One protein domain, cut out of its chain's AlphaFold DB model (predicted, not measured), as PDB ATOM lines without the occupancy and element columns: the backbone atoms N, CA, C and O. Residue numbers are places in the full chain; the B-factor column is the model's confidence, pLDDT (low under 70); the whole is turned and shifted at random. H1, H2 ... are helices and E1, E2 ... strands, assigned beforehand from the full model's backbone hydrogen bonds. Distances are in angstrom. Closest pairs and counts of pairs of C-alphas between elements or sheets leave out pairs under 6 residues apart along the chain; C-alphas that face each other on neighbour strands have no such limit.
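Overview. This is residues 14 to 28 and 44 to 134 of the 140 residues of an uncharacterized protein of Variovorax sp. RA8 (UniProt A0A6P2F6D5). Seven strands make a closed barrel, and one helix, H1, lies outside it and covers one end, where E3 and E7 end and E6 begins. E1, the longest strand, bends sharply near its start and runs on to Val 28, beyond its residues 16 to 25 that have E2 beside them. The printed part has 106 residues, with E1, E2, E3, E4, E5, H1, E6 and E7 along the chain; round the ring run E1, E2, E3, E5, E4, E7, E6 and back to E1, with mixed pairing. The class is mostly strand. The whole is compact, with a radius of gyration of the C-alphas of 12.9 A and spans of 33 by 31 by 23 A.

Arrangement. In the barrel, E1, residues 14 to 28, has E2, residues 44 to 55, on one side and E6, residues 112 to 119, on the other side. E1 and E2 are antiparallel at 162 degrees, with N 20 and O 48 2.8 A apart. E2 and E3, residues 58 to 67, form a hairpin; N 47 and O 63 are 2.9 A apart. E3 and E5, residues 87 to 94, are parallel at 22 degrees, with N 64 and O 90 at 2.8 A. E5 and E4, residues 79 to 84, form a hairpin, with N 80 and O 91 at 2.8 A. E4 and E7, residues 126 to 134, are antiparallel, with N 81 and O 126 at 2.8 A. E7 is staggered: residues 126 to 128 pair with E4 and 128 to 134 with E6. E6 and E7 form a hairpin, with N 115 and O 132 at 2.9 A. E6 and E1 close the ring, antiparallel, with N 17 and O 114 at 2.8 A. H1, residues 96 to 107, is on the barrel at a height of 7.5 A over the sheet. It lies over E5 and only just over E2, with 3 C-alphas there, and runs along the strands, at 1 degree to E5 on the local plane. The closest C-alphas of H1 and E3 are those of Pro 96 and Asp 67, 5.6 A apart. In H1 every O i to N i+4 pair is within hydrogen-bond range.

Along the chain. E1 begins at C-alpha 14, (-22.548, -25.441, -45.379), bends by 85 degrees at residue 18 and is 35.2 A long. E2, 25.5 A, bends by 94 degrees at residue 52. E3 measures 26.3 A and H1 16.7 A. E7, 23.3 A, bends by 60 degrees at residue 129 and ends at C-alpha 134, (-12.778, -30.405, -56.747).

Size, cuts and confidence. The C-alphas farthest apart, of Val 28 and Gly 56, are 38.2 A apart. Residues 29 to 43 are not printed; C-alphas 28 and 44 are 11.6 A apart across the cut. The link from E3 to E4 is long, with 11 residues. Mean pLDDT of the printed part is 91.3; residues 69 to 73 are under 70.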
ATOM      1  N   ARG A  14     -23.267 -25.176 -44.128       94.94
ATOM      2  CA  ARG A  14     -22.548 -25.441 -45.379       94.94
ATOM      3  C   ARG A  14     -21.462 -24.404 -45.555       94.94
ATOM      4  O   ARG A  14     -21.728 -23.221 -45.332       94.94
ATOM      5  N   ARG A  15     -20.254 -24.835 -45.898       95.00
ATOM      6  CA  ARG A  15     -19.136 -23.930 -46.135       95.00
ATOM      7  C   ARG A  15     -18.300 -24.360 -47.312       95.00
ATOM      8  O   ARG A  15     -18.002 -25.541 -47.474       95.00
ATOM      9  N   GLU A  16     -17.890 -23.349 -48.055       95.69
ATOM     10  CA  GLU A  16     -16.922 -23.452 -49.125       95.69
ATOM     11  C   GLU A  16     -15.563 -22.987 -48.625       95.69
ATOM     12  O   GLU A  16     -15.466 -22.112 -47.758       95.69
ATOM     13  N   GLY A  17     -14.507 -23.550 -49.187       96.00
ATOM     14  CA  GLY A  17     -13.149 -23.159 -48.879       96.00
ATOM     15  C   GLY A  17     -12.172 -23.518 -49.982       96.00
ATOM     16  O   GLY A  17     -12.488 -24.247 -50.923       96.00
ATOM     17  N   VAL A  18     -10.964 -22.994 -49.845       97.25
ATOM     18  CA  VAL A  18      -9.841 -23.274 -50.739       97.25
ATOM     19  C   VAL A  18      -8.808 -24.062 -49.957       97.25
ATOM     20  O   VAL A  18      -8.377 -23.627 -48.886       97.25
ATOM     21  N   VAL A  19      -8.413 -25.214 -50.492       97.31
ATOM     22  CA  VAL A  19      -7.315 -26.014 -49.950       97.31
ATOM     23  C   VAL A  19      -6.008 -25.333 -50.342       97.31
ATOM     24  O   VAL A  19      -5.712 -25.179 -51.526       97.31
ATOM     25  N   SER A  20      -5.241 -24.897 -49.347       96.75
ATOM     26  CA  SER A  20      -3.947 -24.238 -49.534       96.75
ATOM     27  C   SER A  20      -2.774 -25.189 -49.335       96.75
ATOM     28  O   SER A  20      -1.683 -24.919 -49.831       96.75
ATOM     29  N   GLN A  21      -2.978 -26.288 -48.608       96.75
ATOM     30  CA  GLN A  21      -1.915 -27.225 -48.296       96.75
ATOM     31  C   GLN A  21      -2.445 -28.654 -48.191       96.75
ATOM     32  O   GLN A  21      -3.494 -28.912 -47.600       96.75
ATOM     33  N   TRP A  22      -1.653 -29.576 -48.730       97.12
ATOM     34  CA  TRP A  22      -1.818 -31.010 -48.565       97.12
ATOM     35  C   TRP A  22      -0.640 -31.573 -47.773       97.12
ATOM     36  O   TRP A  22       0.509 -31.214 -48.037       97.12
ATOM     37  N   GLU A  23      -0.904 -32.468 -46.825       95.12
ATOM     38  CA  GLU A  23       0.142 -33.230 -46.132       95.12
ATOM     39  C   GLU A  23      -0.222 -34.714 -46.149       95.12
ATOM     40  O   GLU A  23      -1.350 -35.088 -45.844       95.12
ATOM     41  N   MET A  24       0.730 -35.572 -46.506       92.19
ATOM     42  CA  MET A  24       0.539 -37.022 -46.535       92.19
ATOM     43  C   MET A  24       1.435 -37.662 -45.486       92.19
ATOM     44  O   MET A  24       2.633 -37.382 -45.436       92.19
ATOM     45  N   ALA A  25       0.865 -38.545 -44.671       89.69
ATOM     46  CA  ALA A  25       1.598 -39.281 -43.654       89.69
ATOM     47  C   ALA A  25       1.305 -40.779 -43.758       89.69
ATOM     48  O   ALA A  25       0.168 -41.193 -43.980       89.69
ATOM     49  N   LEU A  26       2.344 -41.589 -43.554       88.25
ATOM     50  CA  LEU A  26       2.261 -43.040 -43.461       88.25
ATOM     51  C   LEU A  26       2.824 -43.472 -42.108       88.25
ATOM     52  O   LEU A  26       3.975 -43.193 -41.780       88.25
ATOM     53  N   PHE A  27       2.013 -44.194 -41.349       85.81
ATOM     54  CA  PHE A  27       2.413 -44.870 -40.130       85.81
ATOM     55  C   PHE A  27       2.372 -46.376 -40.367       85.81
ATOM     56  O   PHE A  27       1.347 -46.914 -40.776       85.81
ATOM     57  N   VAL A  28       3.478 -47.073 -40.113       87.94
ATOM     58  CA  VAL A  28       3.535 -48.535 -40.200       87.94
ATOM     59  C   VAL A  28       4.110 -49.067 -38.907       87.94
ATOM     60  O   VAL A  28       5.186 -48.649 -38.481       87.94
ATOM     61  N   TYR A  44      -2.765 -41.309 -43.914       89.19
ATOM     62  CA  TYR A  44      -3.660 -40.187 -43.678       89.19
ATOM     63  C   TYR A  44      -3.264 -39.041 -44.596       89.19
ATOM     64  O   TYR A  44      -2.077 -38.801 -44.840       89.19
ATOM     65  N   LEU A  45      -4.274 -38.354 -45.113       95.25
ATOM     66  CA  LEU A  45      -4.114 -37.189 -45.970       95.25
ATOM     67  C   LEU A  45      -4.751 -35.996 -45.264       95.25
ATOM     68  O   LEU A  45      -5.950 -36.004 -45.010       95.25
ATOM     69  N   HIS A  46      -3.965 -34.976 -44.953       96.50
ATOM     70  CA  HIS A  46      -4.474 -33.712 -44.449       96.50
ATOM     71  C   HIS A  46      -4.760 -32.758 -45.603       96.50
ATOM     72  O   HIS A  46      -3.888 -32.519 -46.441       96.50
ATOM     73  N   ALA A  47      -5.959 -32.184 -45.604       97.44
ATOM     74  CA  ALA A  47      -6.332 -31.046 -46.433       97.44
ATOM     75  C   ALA A  47      -6.511 -29.820 -45.531       97.44
ATOM     76  O   ALA A  47      -7.454 -29.763 -44.737       97.44
ATOM     77  N   LYS A  48      -5.612 -28.842 -45.655       97.88
ATOM     78  CA  LYS A  48      -5.642 -27.593 -44.886       97.88
ATOM     79  C   LYS A  48      -6.003 -26.420 -45.777       97.88
ATOM     80  O   LYS A  48      -5.605 -26.366 -46.943       97.88
ATOM     81  N   GLY A  49      -6.744 -25.468 -45.229       97.56
ATOM     82  CA  GLY A  49      -7.158 -24.306 -45.996       97.56
ATOM     83  C   GLY A  49      -8.031 -23.318 -45.246       97.56
ATOM     84  O   GLY A  49      -8.192 -23.375 -44.026       97.56
ATOM     85  N   ALA A  50      -8.588 -22.383 -46.010       97.44
ATOM     86  CA  ALA A  50      -9.416 -21.299 -45.502       97.44
ATOM     87  C   ALA A  50     -10.837 -21.402 -46.054       97.44
ATOM     88  O   ALA A  50     -11.030 -21.710 -47.233       97.44
ATOM     89  N   PHE A  51     -11.829 -21.124 -45.211       96.50
ATOM     90  CA  PHE A  51     -13.199 -20.951 -45.676       96.50
ATOM     91  C   PHE A  51     -13.336 -19.622 -46.421       96.50
ATOM     92  O   PHE A  51     -12.715 -18.630 -46.043       96.50
ATOM     93  N   ALA A  52     -14.189 -19.600 -47.444       94.44
ATOM     94  CA  ALA A  52     -14.578 -18.369 -48.125       94.44
ATOM     95  C   ALA A  52     -15.316 -17.417 -47.166       94.44
ATOM     96  O   ALA A  52     -15.086 -16.211 -47.177       94.44
ATOM     97  N   GLU A  53     -16.145 -17.980 -46.279       93.12
ATOM     98  CA  GLU A  53     -16.863 -17.249 -45.236       93.12
ATOM     99  C   GLU A  53     -16.659 -17.879 -43.857       93.12
ATOM    100  O   GLU A  53     -16.762 -19.097 -43.674       93.12
ATOM    101  N   ALA A  54     -16.441 -17.035 -42.848       90.94
ATOM    102  CA  ALA A  54     -16.238 -17.488 -41.481       90.94
ATOM    103  C   ALA A  54     -17.477 -18.198 -40.889       90.94
ATOM    104  O   ALA A  54     -18.641 -17.920 -41.207       90.94
ATOM    105  N   VAL A  55     -17.226 -19.115 -39.957       87.31
ATOM    106  CA  VAL A  55     -18.240 -19.756 -39.106       87.31
ATOM    107  C   VAL A  55     -18.004 -19.286 -37.676       87.31
ATOM    108  O   VAL A  55     -17.252 -19.898 -36.915       87.31
ATOM    109  N   GLY A  56     -18.606 -18.157 -37.300       88.38
ATOM    110  CA  GLY A  56     -18.279 -17.506 -36.031       88.38
ATOM    111  C   GLY A  56     -16.814 -17.060 -36.021       88.38
ATOM    112  O   GLY A  56     -16.433 -16.200 -36.806       88.38
ATOM    113  N   THR A  57     -15.990 -17.648 -35.150       90.81
ATOM    114  CA  THR A  57     -14.543 -17.363 -35.062       90.81
ATOM    115  C   THR A  57     -13.678 -18.274 -35.933       90.81
ATOM    116  O   THR A  57     -12.461 -18.102 -35.968       90.81
ATOM    117  N   VAL A  58     -14.281 -19.271 -36.584       94.19
ATOM    118  CA  VAL A  58     -13.571 -20.236 -37.423       94.19
ATOM    119  C   VAL A  58     -13.419 -19.665 -38.826       94.19
ATOM    120  O   VAL A  58     -14.414 -19.363 -39.482       94.19
ATOM    121  N   THR A  59     -12.184 -19.563 -39.300       96.44
ATOM    122  CA  THR A  59     -11.833 -19.031 -40.624       96.44
ATOM    123  C   THR A  59     -11.199 -20.076 -41.536       96.44
ATOM    124  O   THR A  59     -11.078 -19.839 -42.732       96.44
ATOM    125  N   GLY A  60     -10.800 -21.228 -40.999       97.25
ATOM    126  CA  GLY A  60     -10.144 -22.273 -41.779       97.25
ATOM    127  C   GLY A  60     -10.476 -23.683 -41.329       97.25
ATOM    128  O   GLY A  60     -11.336 -23.909 -40.469       97.25
ATOM    129  N   PHE A  61      -9.788 -24.635 -41.937       97.62
ATOM    130  CA  PHE A  61      -9.995 -26.056 -41.725       97.62
ATOM    131  C   PHE A  61      -8.686 -26.838 -41.836       97.62
ATOM    132  O   PHE A  61      -7.795 -26.481 -42.606       97.62
ATOM    133  N   ASP A  62      -8.635 -27.937 -41.095       97.44
ATOM    134  CA  ASP A  62      -7.652 -29.008 -41.169       97.44
ATOM    135  C   ASP A  62      -8.420 -30.335 -41.126       97.44
ATOM    136  O   ASP A  62      -8.969 -30.734 -40.091       97.44
ATOM    137  N   LEU A  63      -8.549 -30.970 -42.290       97.31
ATOM    138  CA  LEU A  63      -9.305 -32.205 -42.460       97.31
ATOM    139  C   LEU A  63      -8.336 -33.375 -42.601       97.31
ATOM    140  O   LEU A  63      -7.638 -33.469 -43.606       97.31
ATOM    141  N   MET A  64      -8.344 -34.292 -41.637       95.75
ATOM    142  CA  MET A  64      -7.680 -35.585 -41.752       95.75
ATOM    143  C   MET A  64      -8.602 -36.552 -42.499       95.75
ATOM    144  O   MET A  64      -9.579 -37.055 -41.947       95.75
ATOM    145  N   LEU A  65      -8.291 -36.800 -43.765       94.75
ATOM    146  CA  LEU A  65      -8.944 -37.797 -44.600       94.75
ATOM    147  C   LEU A  65      -8.280 -39.150 -44.335       94.75
ATOM    148  O   LEU A  65      -7.047 -39.248 -44.362       94.75
ATOM    149  N   VAL A  66      -9.076 -40.184 -44.073       91.38
ATOM    150  CA  VAL A  66      -8.586 -41.534 -43.759       91.38
ATOM    151  C   VAL A  66      -9.282 -42.575 -44.625       91.38
ATOM    152  O   VAL A  66     -10.460 -42.433 -44.934       91.38
ATOM    153  N   ASP A  67      -8.554 -43.614 -45.024       88.06
ATOM    154  CA  ASP A  67      -9.119 -44.744 -45.764       88.06
ATOM    155  C   ASP A  67      -9.694 -45.779 -44.796       88.06
ATOM    156  O   ASP A  67      -8.993 -46.239 -43.889       88.06
ATOM    157  N   GLY A  68     -10.963 -46.138 -44.991       70.62
ATOM    158  CA  GLY A  68     -11.580 -47.273 -44.313       70.62
ATOM    159  C   GLY A  68     -11.611 -47.123 -42.794       70.62
ATOM    160  O   GLY A  68     -11.294 -48.078 -42.083       70.62
ATOM    161  N   GLY A  69     -11.965 -45.928 -42.297       63.19
ATOM    162  CA  GLY A  69     -12.120 -45.656 -40.864       63.19
ATOM    163  C   GLY A  69     -12.990 -46.700 -40.148       63.19
ATOM    164  O   GLY A  69     -13.751 -47.433 -40.780       63.19
ATOM    165  N   GLU A  70     -12.908 -46.774 -38.813       58.97
ATOM    166  CA  GLU A  70     -13.581 -47.796 -37.975       58.97
ATOM    167  C   GLU A  70     -15.131 -47.759 -38.017       58.97
ATOM    168  O   GLU A  70     -15.803 -48.429 -37.232       58.97
ATOM    169  N   GLY A  71     -15.712 -47.018 -38.961       55.34
ATOM    170  CA  GLY A  71     -17.136 -46.841 -39.152       55.34
ATOM    171  C   GLY A  71     -17.669 -45.792 -38.190       55.34
ATOM    172  O   GLY A  71     -17.624 -45.934 -36.965       55.34
ATOM    173  N   LEU A  72     -18.228 -44.718 -38.738       65.00
ATOM    174  CA  LEU A  72     -18.937 -43.741 -37.924       65.00
ATOM    175  C   LEU A  72     -20.128 -44.413 -37.247       65.00
ATOM    176  O   LEU A  72     -20.895 -45.154 -37.861       65.00
ATOM    177  N   LYS A  73     -20.327 -44.100 -35.964       64.12
ATOM    178  CA  LYS A  73     -21.475 -44.605 -35.189       64.12
ATOM    179  C   LYS A  73     -22.825 -44.176 -35.771       64.12
ATOM    180  O   LYS A  73     -23.848 -44.769 -35.440       64.12
ATOM    181  N   GLU A  74     -22.842 -43.128 -36.592       73.31
ATOM    182  CA  GLU A  74     -24.035 -42.587 -37.230       73.31
ATOM    183  C   GLU A  74     -23.924 -42.753 -38.750       73.31
ATOM    184  O   GLU A  74     -23.092 -42.111 -39.382       73.31
ATOM    185  N   ALA A  75     -24.791 -43.587 -39.335       72.12
ATOM    186  CA  ALA A  75     -24.739 -43.968 -40.755       72.12
ATOM    187  C   ALA A  75     -24.936 -42.801 -41.744       72.12
ATOM    188  O   ALA A  75     -24.712 -42.953 -42.938       72.12
ATOM    189  N   SER A  76     -25.392 -41.643 -41.264       82.69
ATOM    190  CA  SER A  76     -25.615 -40.427 -42.055       82.69
ATOM    191  C   SER A  76     -24.499 -39.389 -41.898       82.69
ATOM    192  O   SER A  76     -24.686 -38.223 -42.254       82.69
ATOM    193  N   ALA A  77     -23.373 -39.766 -41.295       90.19
ATOM    194  CA  ALA A  77     -22.174 -38.949 -41.217       90.19
ATOM    195  C   ALA A  77     -21.047 -39.620 -42.007       90.19
ATOM    196  O   ALA A  77     -20.974 -40.843 -42.060       90.19
ATOM    197  N   ILE A  78     -20.168 -38.799 -42.576       92.56
ATOM    198  CA  ILE A  78     -18.917 -39.223 -43.231       92.56
ATOM    199  C   ILE A  78     -17.680 -38.743 -42.464       92.56
ATOM    200  O   ILE A  78     -16.550 -39.022 -42.836       92.56
ATOM    201  N   GLY A  79     -17.876 -37.996 -41.376       93.38
ATOM    202  CA  GLY A  79     -16.785 -37.582 -40.512       93.38
ATOM    203  C   GLY A  79     -17.260 -36.913 -39.235       93.38
ATOM    204  O   GLY A  79     -18.459 -36.771 -38.971       93.38
ATOM    205  N   SER A  80     -16.301 -36.455 -38.442       94.31
ATOM    206  CA  SER A  80     -16.553 -35.718 -37.210       94.31
ATOM    207  C   SER A  80     -15.584 -34.555 -37.043       94.31
ATOM    208  O   SER A  80     -14.389 -34.665 -37.306       94.31
ATOM    209  N   VAL A  81     -16.118 -33.429 -36.582       95.38
ATOM    210  CA  VAL A  81     -15.334 -32.294 -36.102       95.38
ATOM    211  C   VAL A  81     -14.899 -32.607 -34.676       95.38
ATOM    212  O   VAL A  81     -15.744 -32.758 -33.788       95.38
ATOM    213  N   VAL A  82     -13.587 -32.694 -34.466       93.88
ATOM    214  CA  VAL A  82     -12.974 -32.992 -33.163       93.88
ATOM    215  C   VAL A  82     -12.632 -31.724 -32.380       93.88
ATOM    216  O   VAL A  82     -12.492 -31.768 -31.159       93.88
ATOM    217  N   GLY A  83     -12.541 -30.581 -33.062       93.94
ATOM    218  CA  GLY A  83     -12.339 -29.285 -32.431       93.94
ATOM    219  C   GLY A  83     -12.601 -28.128 -33.386       93.94
ATOM    220  O   GLY A  83     -12.449 -28.257 -34.598       93.94
ATOM    221  N   ALA A  84     -12.977 -26.978 -32.829       93.38
ATOM    222  CA  ALA A  84     -13.179 -25.756 -33.593       93.38
ATOM    223  C   ALA A  84     -12.789 -24.533 -32.761       93.38
ATOM    224  O   ALA A  84     -13.463 -24.188 -31.789       93.38
ATOM    225  N   LYS A  85     -11.672 -23.899 -33.134       91.69
ATOM    226  CA  LYS A  85     -11.199 -22.637 -32.537       91.69
ATOM    227  C   LYS A  85     -11.120 -21.552 -33.614       91.69
ATOM    228  O   LYS A  85     -12.127 -20.918 -33.913       91.69
ATOM    229  N   LYS A  86      -9.932 -21.366 -34.202       94.38
ATOM    230  CA  LYS A  86      -9.731 -20.594 -35.442       94.38
ATOM    231  C   LYS A  86      -9.911 -21.459 -36.687       94.38
ATOM    232  O   LYS A  86     -10.299 -20.963 -37.737       94.38
ATOM    233  N   GLU A  87      -9.683 -22.755 -36.540       96.19
ATOM    234  CA  GLU A  87      -9.832 -23.754 -37.589       96.19
ATOM    235  C   GLU A  87     -10.724 -24.882 -37.077       96.19
ATOM    236  O   GLU A  87     -10.732 -25.171 -35.873       96.19
ATOM    237  N   ILE A  88     -11.498 -25.480 -37.984       96.06
ATOM    238  CA  ILE A  88     -12.127 -26.779 -37.753       96.06
ATOM    239  C   ILE A  88     -11.055 -27.843 -37.943       96.06
ATOM    240  O   ILE A  88     -10.510 -27.974 -39.031       96.06
ATOM    241  N   THR A  89     -10.799 -28.621 -36.900       97.25
ATOM    242  CA  THR A  89     -10.050 -29.871 -37.004       97.25
ATOM    243  C   THR A  89     -11.059 -31.001 -37.094       97.25
ATOM    244  O   THR A  89     -11.936 -31.126 -36.229       97.25
ATOM    245  N   ALA A  90     -10.960 -31.819 -38.133       95.75
ATOM    246  CA  ALA A  90     -11.911 -32.893 -38.356       95.75
ATOM    247  C   ALA A  90     -11.264 -34.147 -38.927       95.75
ATOM    248  O   ALA A  90     -10.200 -34.094 -39.535       95.75
ATOM    249  N   VAL A  91     -11.954 -35.267 -38.741       94.38
ATOM    250  CA  VAL A  91     -11.625 -36.554 -39.349       94.38
ATOM    251  C   VAL A  91     -12.750 -36.925 -40.297       94.38
ATOM    252  O   VAL A  91     -13.918 -36.839 -39.911       94.38
ATOM    253  N   VAL A  92     -12.407 -37.307 -41.523       94.25
ATOM    254  CA  VAL A  92     -13.357 -37.734 -42.553       94.25
ATOM    255  C   VAL A  92     -12.960 -39.122 -43.020       94.25
ATOM    256  O   VAL A  92     -11.850 -39.325 -43.513       94.25
ATOM    257  N   ASP A  93     -13.886 -40.055 -42.856       91.88
ATOM    258  CA  ASP A  93     -13.728 -41.429 -43.298       91.88
ATOM    259  C   ASP A  93     -14.118 -41.496 -44.773       91.88
ATOM    260  O   ASP A  93     -15.247 -41.175 -45.149       91.88
ATOM    261  N   LEU A  94     -13.164 -41.892 -45.607       90.44
ATOM    262  CA  LEU A  94     -13.347 -42.115 -47.031       90.44
ATOM    263  C   LEU A  94     -13.288 -43.612 -47.325       90.44
ATOM    264  O   LEU A  94     -12.550 -44.366 -46.686       90.44
ATOM    265  N   GLY A  95     -14.042 -44.044 -48.328       87.94
ATOM    266  CA  GLY A  95     -13.835 -45.342 -48.947       87.94
ATOM    267  C   GLY A  95     -12.502 -45.393 -49.714       87.94
ATOM    268  O   GLY A  95     -11.953 -44.347 -50.077       87.94
ATOM    269  N   PRO A  96     -12.001 -46.595 -50.051       88.19
ATOM    270  CA  PRO A  96     -10.703 -46.748 -50.714       88.19
ATOM    271  C   PRO A  96     -10.576 -45.973 -52.033       88.19
ATOM    272  O   PRO A  96      -9.547 -45.359 -52.316       88.19
ATOM    273  N   GLU A  97     -11.634 -45.957 -52.849       90.19
ATOM    274  CA  GLU A  97     -11.638 -45.244 -54.134       90.19
ATOM    275  C   GLU A  97     -11.656 -43.719 -53.961       90.19
ATOM    276  O   GLU A  97     -10.954 -42.999 -54.676       90.19
ATOM    277  N   GLU A  98     -12.421 -43.233 -52.983       92.25
ATOM    278  CA  GLU A  98     -12.534 -41.817 -52.630       92.25
ATOM    279  C   GLU A  98     -11.204 -41.299 -52.075       92.25
ATOM    280  O   GLU A  98     -10.713 -40.249 -52.496       92.25
ATOM    281  N   TYR A  99     -10.567 -42.078 -51.199       92.31
ATOM    282  CA  TYR A  99      -9.248 -41.771 -50.664       92.31
ATOM    283  C   TYR A  99      -8.179 -41.751 -51.763       92.31
ATOM    284  O   TYR A  99      -7.360 -40.827 -51.836       92.31
ATOM    285  N   ALA A 100      -8.197 -42.737 -52.667       92.25
ATOM    286  CA  ALA A 100      -7.290 -42.772 -53.809       92.25
ATOM    287  C   ALA A 100      -7.488 -41.556 -54.730       92.25
ATOM    288  O   ALA A 100      -6.515 -41.008 -55.251       92.25
ATOM    289  N   PHE A 101      -8.730 -41.101 -54.922       93.44
ATOM    290  CA  PHE A 101      -9.024 -39.886 -55.677       93.44
ATOM    291  C   PHE A 101      -8.512 -38.622 -54.973       93.44
ATOM    292  O   PHE A 101      -7.810 -37.830 -55.602       93.44
ATOM    293  N   ALA A 102      -8.774 -38.464 -53.674       94.12
ATOM    294  CA  ALA A 102      -8.267 -37.339 -52.886       94.12
ATOM    295  C   ALA A 102      -6.730 -37.280 -52.895       94.12
ATOM    296  O   ALA A 102      -6.145 -36.214 -53.077       94.12
ATOM    297  N   SER A 103      -6.069 -38.437 -52.805       93.88
ATOM    298  CA  SER A 103      -4.609 -38.543 -52.913       93.88
ATOM    299  C   SER A 103      -4.099 -38.083 -54.281       93.88
ATOM    300  O   SER A 103      -3.096 -37.376 -54.355       93.88
ATOM    301  N   ARG A 104      -4.800 -38.427 -55.373       94.88
ATOM    302  CA  ARG A 104      -4.470 -37.936 -56.723       94.88
ATOM    303  C   ARG A 104      -4.643 -36.423 -56.852       94.88
ATOM    304  O   ARG A 104      -3.822 -35.781 -57.501       94.88
ATOM    305  N   LEU A 105      -5.672 -35.848 -56.229       94.06
ATOM    306  CA  LEU A 105      -5.844 -34.393 -56.184       94.06
ATOM    307  C   LEU A 105      -4.696 -33.721 -55.428       94.06
ATOM    308  O   LEU A 105      -4.118 -32.765 -55.943       94.06
ATOM    309  N   ALA A 106      -4.311 -34.263 -54.272       94.62
ATOM    310  CA  ALA A 106      -3.228 -33.727 -53.453       94.62
ATOM    311  C   ALA A 106      -1.892 -33.638 -54.206       94.62
ATOM    312  O   ALA A 106      -1.181 -32.641 -54.095       94.62
ATOM    313  N   ILE A 107      -1.572 -34.651 -55.017       94.06
ATOM    314  CA  ILE A 107      -0.333 -34.687 -55.814       94.06
ATOM    315  C   ILE A 107      -0.436 -33.942 -57.151       94.06
ATOM    316  O   ILE A 107       0.584 -33.722 -57.796       94.06
ATOM    317  N   SER A 108      -1.641 -33.564 -57.593       92.94
ATOM    318  CA  SER A 108      -1.839 -32.930 -58.906       92.94
ATOM    319  C   SER A 108      -1.226 -31.530 -59.008       92.94
ATOM    320  O   SER A 108      -1.000 -31.041 -60.112       92.94
ATOM    321  N   GLY A 109      -0.996 -30.864 -57.871       88.06
ATOM    322  CA  GLY A 109      -0.578 -29.461 -57.824       88.06
ATOM    323  C   GLY A 109      -1.674 -28.465 -58.227       88.06
ATOM    324  O   GLY A 109      -1.440 -27.258 -58.189       88.06
ATOM    325  N   CYS A 110      -2.869 -28.937 -58.593       92.12
ATOM    326  CA  CYS A 110      -4.005 -28.083 -58.906       92.12
ATOM    327  C   CYS A 110      -4.544 -27.407 -57.642       92.12
ATOM    328  O   CYS A 110      -4.633 -28.018 -56.572       92.12
ATOM    329  N   GLN A 111      -4.996 -26.161 -57.788       94.00
ATOM    330  CA  GLN A 111      -5.796 -25.524 -56.751       94.00
ATOM    331  C   GLN A 111      -7.081 -26.327 -56.546       94.00
ATOM    332  O   GLN A 111      -7.785 -26.650 -57.503       94.00
ATOM    333  N   CYS A 112      -7.366 -26.664 -55.291       96.62
ATOM    334  CA  CYS A 112      -8.543 -27.436 -54.929       96.62
ATOM    335  C   CYS A 112      -9.504 -26.584 -54.100       96.62
ATOM    336  O   CYS A 112      -9.105 -25.842 -53.200       96.62
ATOM    337  N   HIS A 113     -10.783 -26.733 -54.397       96.06
ATOM    338  CA  HIS A 113     -11.901 -26.162 -53.675       96.06
ATOM    339  C   HIS A 113     -12.572 -27.265 -52.874       96.06
ATOM    340  O   HIS A 113     -12.621 -28.418 -53.301       96.06
ATOM    341  N   MET A 114     -13.079 -26.906 -51.705       95.38
ATOM    342  CA  MET A 114     -13.718 -27.830 -50.789       95.38
ATOM    343  C   MET A 114     -15.078 -27.296 -50.374       95.38
ATOM    344  O   MET A 114     -15.233 -26.108 -50.106       95.38
ATOM    345  N   HIS A 115     -16.054 -28.193 -50.323       95.38
ATOM    346  CA  HIS A 115     -17.421 -27.913 -49.914       95.38
ATOM    347  C   HIS A 115     -17.809 -28.898 -48.833       95.38
ATOM    348  O   HIS A 115     -17.871 -30.104 -49.076       95.38
ATOM    349  N   MET A 116     -18.072 -28.396 -47.634       95.81
ATOM    350  CA  MET A 116     -18.348 -29.228 -46.472       95.81
ATOM    351  C   MET A 116     -19.677 -28.845 -45.838       95.81
ATOM    352  O   MET A 116     -19.932 -27.677 -45.539       95.81
ATOM    353  N   SER A 117     -20.507 -29.857 -45.582       95.56
ATOM    354  CA  SER A 117     -21.710 -29.719 -44.764       95.56
ATOM    355  C   SER A 117     -21.505 -30.405 -43.424       95.56
ATOM    356  O   SER A 117     -21.115 -31.571 -43.379       95.56
ATOM    357  N   PHE A 118     -21.814 -29.721 -42.329       94.88
ATOM    358  CA  PHE A 118     -21.657 -30.258 -40.981       94.88
ATOM    359  C   PHE A 118     -22.731 -29.732 -40.031       94.88
ATOM    360  O   PHE A 118     -23.273 -28.640 -40.207       94.88
ATOM    361  N   ASP A 119     -23.066 -30.530 -39.021       93.38
ATOM    362  CA  ASP A 119     -23.972 -30.115 -37.954       93.38
ATOM    363  C   ASP A 119     -23.402 -28.869 -37.264       93.38
ATOM    364  O   ASP A 119     -22.202 -28.792 -36.985       93.38
ATOM    365  N   LYS A 120     -24.269 -27.917 -36.912       91.81
ATOM    366  CA  LYS A 120     -23.895 -26.780 -36.075       91.81
ATOM    367  C   LYS A 120     -23.136 -27.263 -34.849       91.81
ATOM    368  O   LYS A 120     -23.621 -28.104 -34.088       91.81
ATOM    369  N   LEU A 121     -21.956 -26.683 -34.668       90.62
ATOM    370  CA  LEU A 121     -21.019 -27.127 -33.655       90.62
ATOM    371  C   LEU A 121     -21.574 -26.897 -32.251       90.62
ATOM    372  O   LEU A 121     -22.120 -25.837 -31.934       90.62
ATOM    373  N   HIS A 122     -21.385 -27.890 -31.390       87.75
ATOM    374  CA  HIS A 122     -21.711 -27.827 -29.976       87.75
ATOM    375  C   HIS A 122     -20.447 -28.106 -29.166       87.75
ATOM    376  O   HIS A 122     -19.818 -29.152 -29.324       87.75
ATOM    377  N   TYR A 123     -20.033 -27.130 -28.351       86.81
ATOM    378  CA  TYR A 123     -18.745 -27.151 -27.642       86.81
ATOM    379  C   TYR A 123     -17.549 -27.467 -28.561       86.81
ATOM    380  O   TYR A 123     -16.623 -28.171 -28.176       86.81
ATOM    381  N   GLY A 124     -17.587 -26.962 -29.800       87.69
ATOM    382  CA  GLY A 124     -16.517 -27.150 -30.783       87.69
ATOM    383  C   GLY A 124     -16.486 -28.516 -31.473       87.69
ATOM    384  O   GLY A 124     -15.537 -28.779 -32.198       87.69
ATOM    385  N   SER A 125     -17.507 -29.359 -31.289       90.75
ATOM    386  CA  SER A 125     -17.635 -30.662 -31.959       90.75
ATOM    387  C   SER A 125     -18.934 -30.772 -32.760       90.75
ATOM    388  O   SER A 125     -19.908 -30.064 -32.490       90.75
ATOM    389  N   GLY A 126     -18.953 -31.654 -33.757       92.31
ATOM    390  CA  GLY A 126     -20.083 -31.843 -34.667       92.31
ATOM    391  C   GLY A 126     -19.854 -33.002 -35.632       92.31
ATOM    392  O   GLY A 126     -18.769 -33.575 -35.670       92.31
ATOM    393  N   LEU A 127     -20.877 -33.362 -36.406       94.31
ATOM    394  CA  LEU A 127     -20.777 -34.401 -37.434       94.31
ATOM    395  C   LEU A 127     -20.683 -33.777 -38.817       94.31
ATOM    396  O   LEU A 127     -21.405 -32.827 -39.113       94.31
ATOM    397  N   ILE A 128     -19.832 -34.345 -39.664       94.81
ATOM    398  CA  ILE A 128     -19.732 -33.983 -41.075       94.81
ATOM    399  C   ILE A 128     -20.706 -34.863 -41.850       94.81
ATOM    400  O   ILE A 128     -20.689 -36.087 -41.738       94.81
ATOM    401  N   ARG A 129     -21.577 -34.215 -42.620       94.38
ATOM    402  CA  ARG A 129     -22.637 -34.850 -43.409       94.38
ATOM    403  C   ARG A 129     -22.239 -35.044 -44.862       94.38
ATOM    404  O   ARG A 129     -22.687 -35.996 -45.484       94.38
ATOM    405  N   SER A 130     -21.425 -34.141 -45.400       94.62
ATOM    406  CA  SER A 130     -20.915 -34.243 -46.764       94.62
ATOM    407  C   SER A 130     -19.602 -33.487 -46.909       94.62
ATOM    408  O   SER A 130     -19.382 -32.478 -46.233       94.62
ATOM    409  N   LEU A 131     -18.776 -33.950 -47.839       95.31
ATOM    410  CA  LEU A 131     -17.536 -33.325 -48.265       95.31
ATOM    411  C   LEU A 131     -17.428 -33.517 -49.776       95.31
ATOM    412  O   LEU A 131     -17.622 -34.622 -50.273       95.31
ATOM    413  N   SER A 132     -17.122 -32.448 -50.492       95.06
ATOM    414  CA  SER A 132     -16.723 -32.489 -51.894       95.06
ATOM    415  C   SER A 132     -15.402 -31.751 -52.034       95.06
ATOM    416  O   SER A 132     -15.213 -30.708 -51.406       95.06
ATOM    417  N   ILE A 133     -14.491 -32.305 -52.830       94.69
ATOM    418  CA  ILE A 133     -13.210 -31.687 -53.169       94.69
ATOM    419  C   ILE A 133     -13.071 -31.728 -54.689       94.69
ATOM    420  O   ILE A 133     -13.205 -32.787 -55.302       94.69
ATOM    421  N   SER A 134     -12.809 -30.576 -55.295       93.69
ATOM    422  CA  SER A 134     -12.778 -30.405 -56.747       93.69
ATOM    423  C   SER A 134     -11.694 -29.421 -57.172       93.69
ATOM    424  O   SER A 134     -11.303 -28.538 -56.419       93.69
TER     425      SER A 134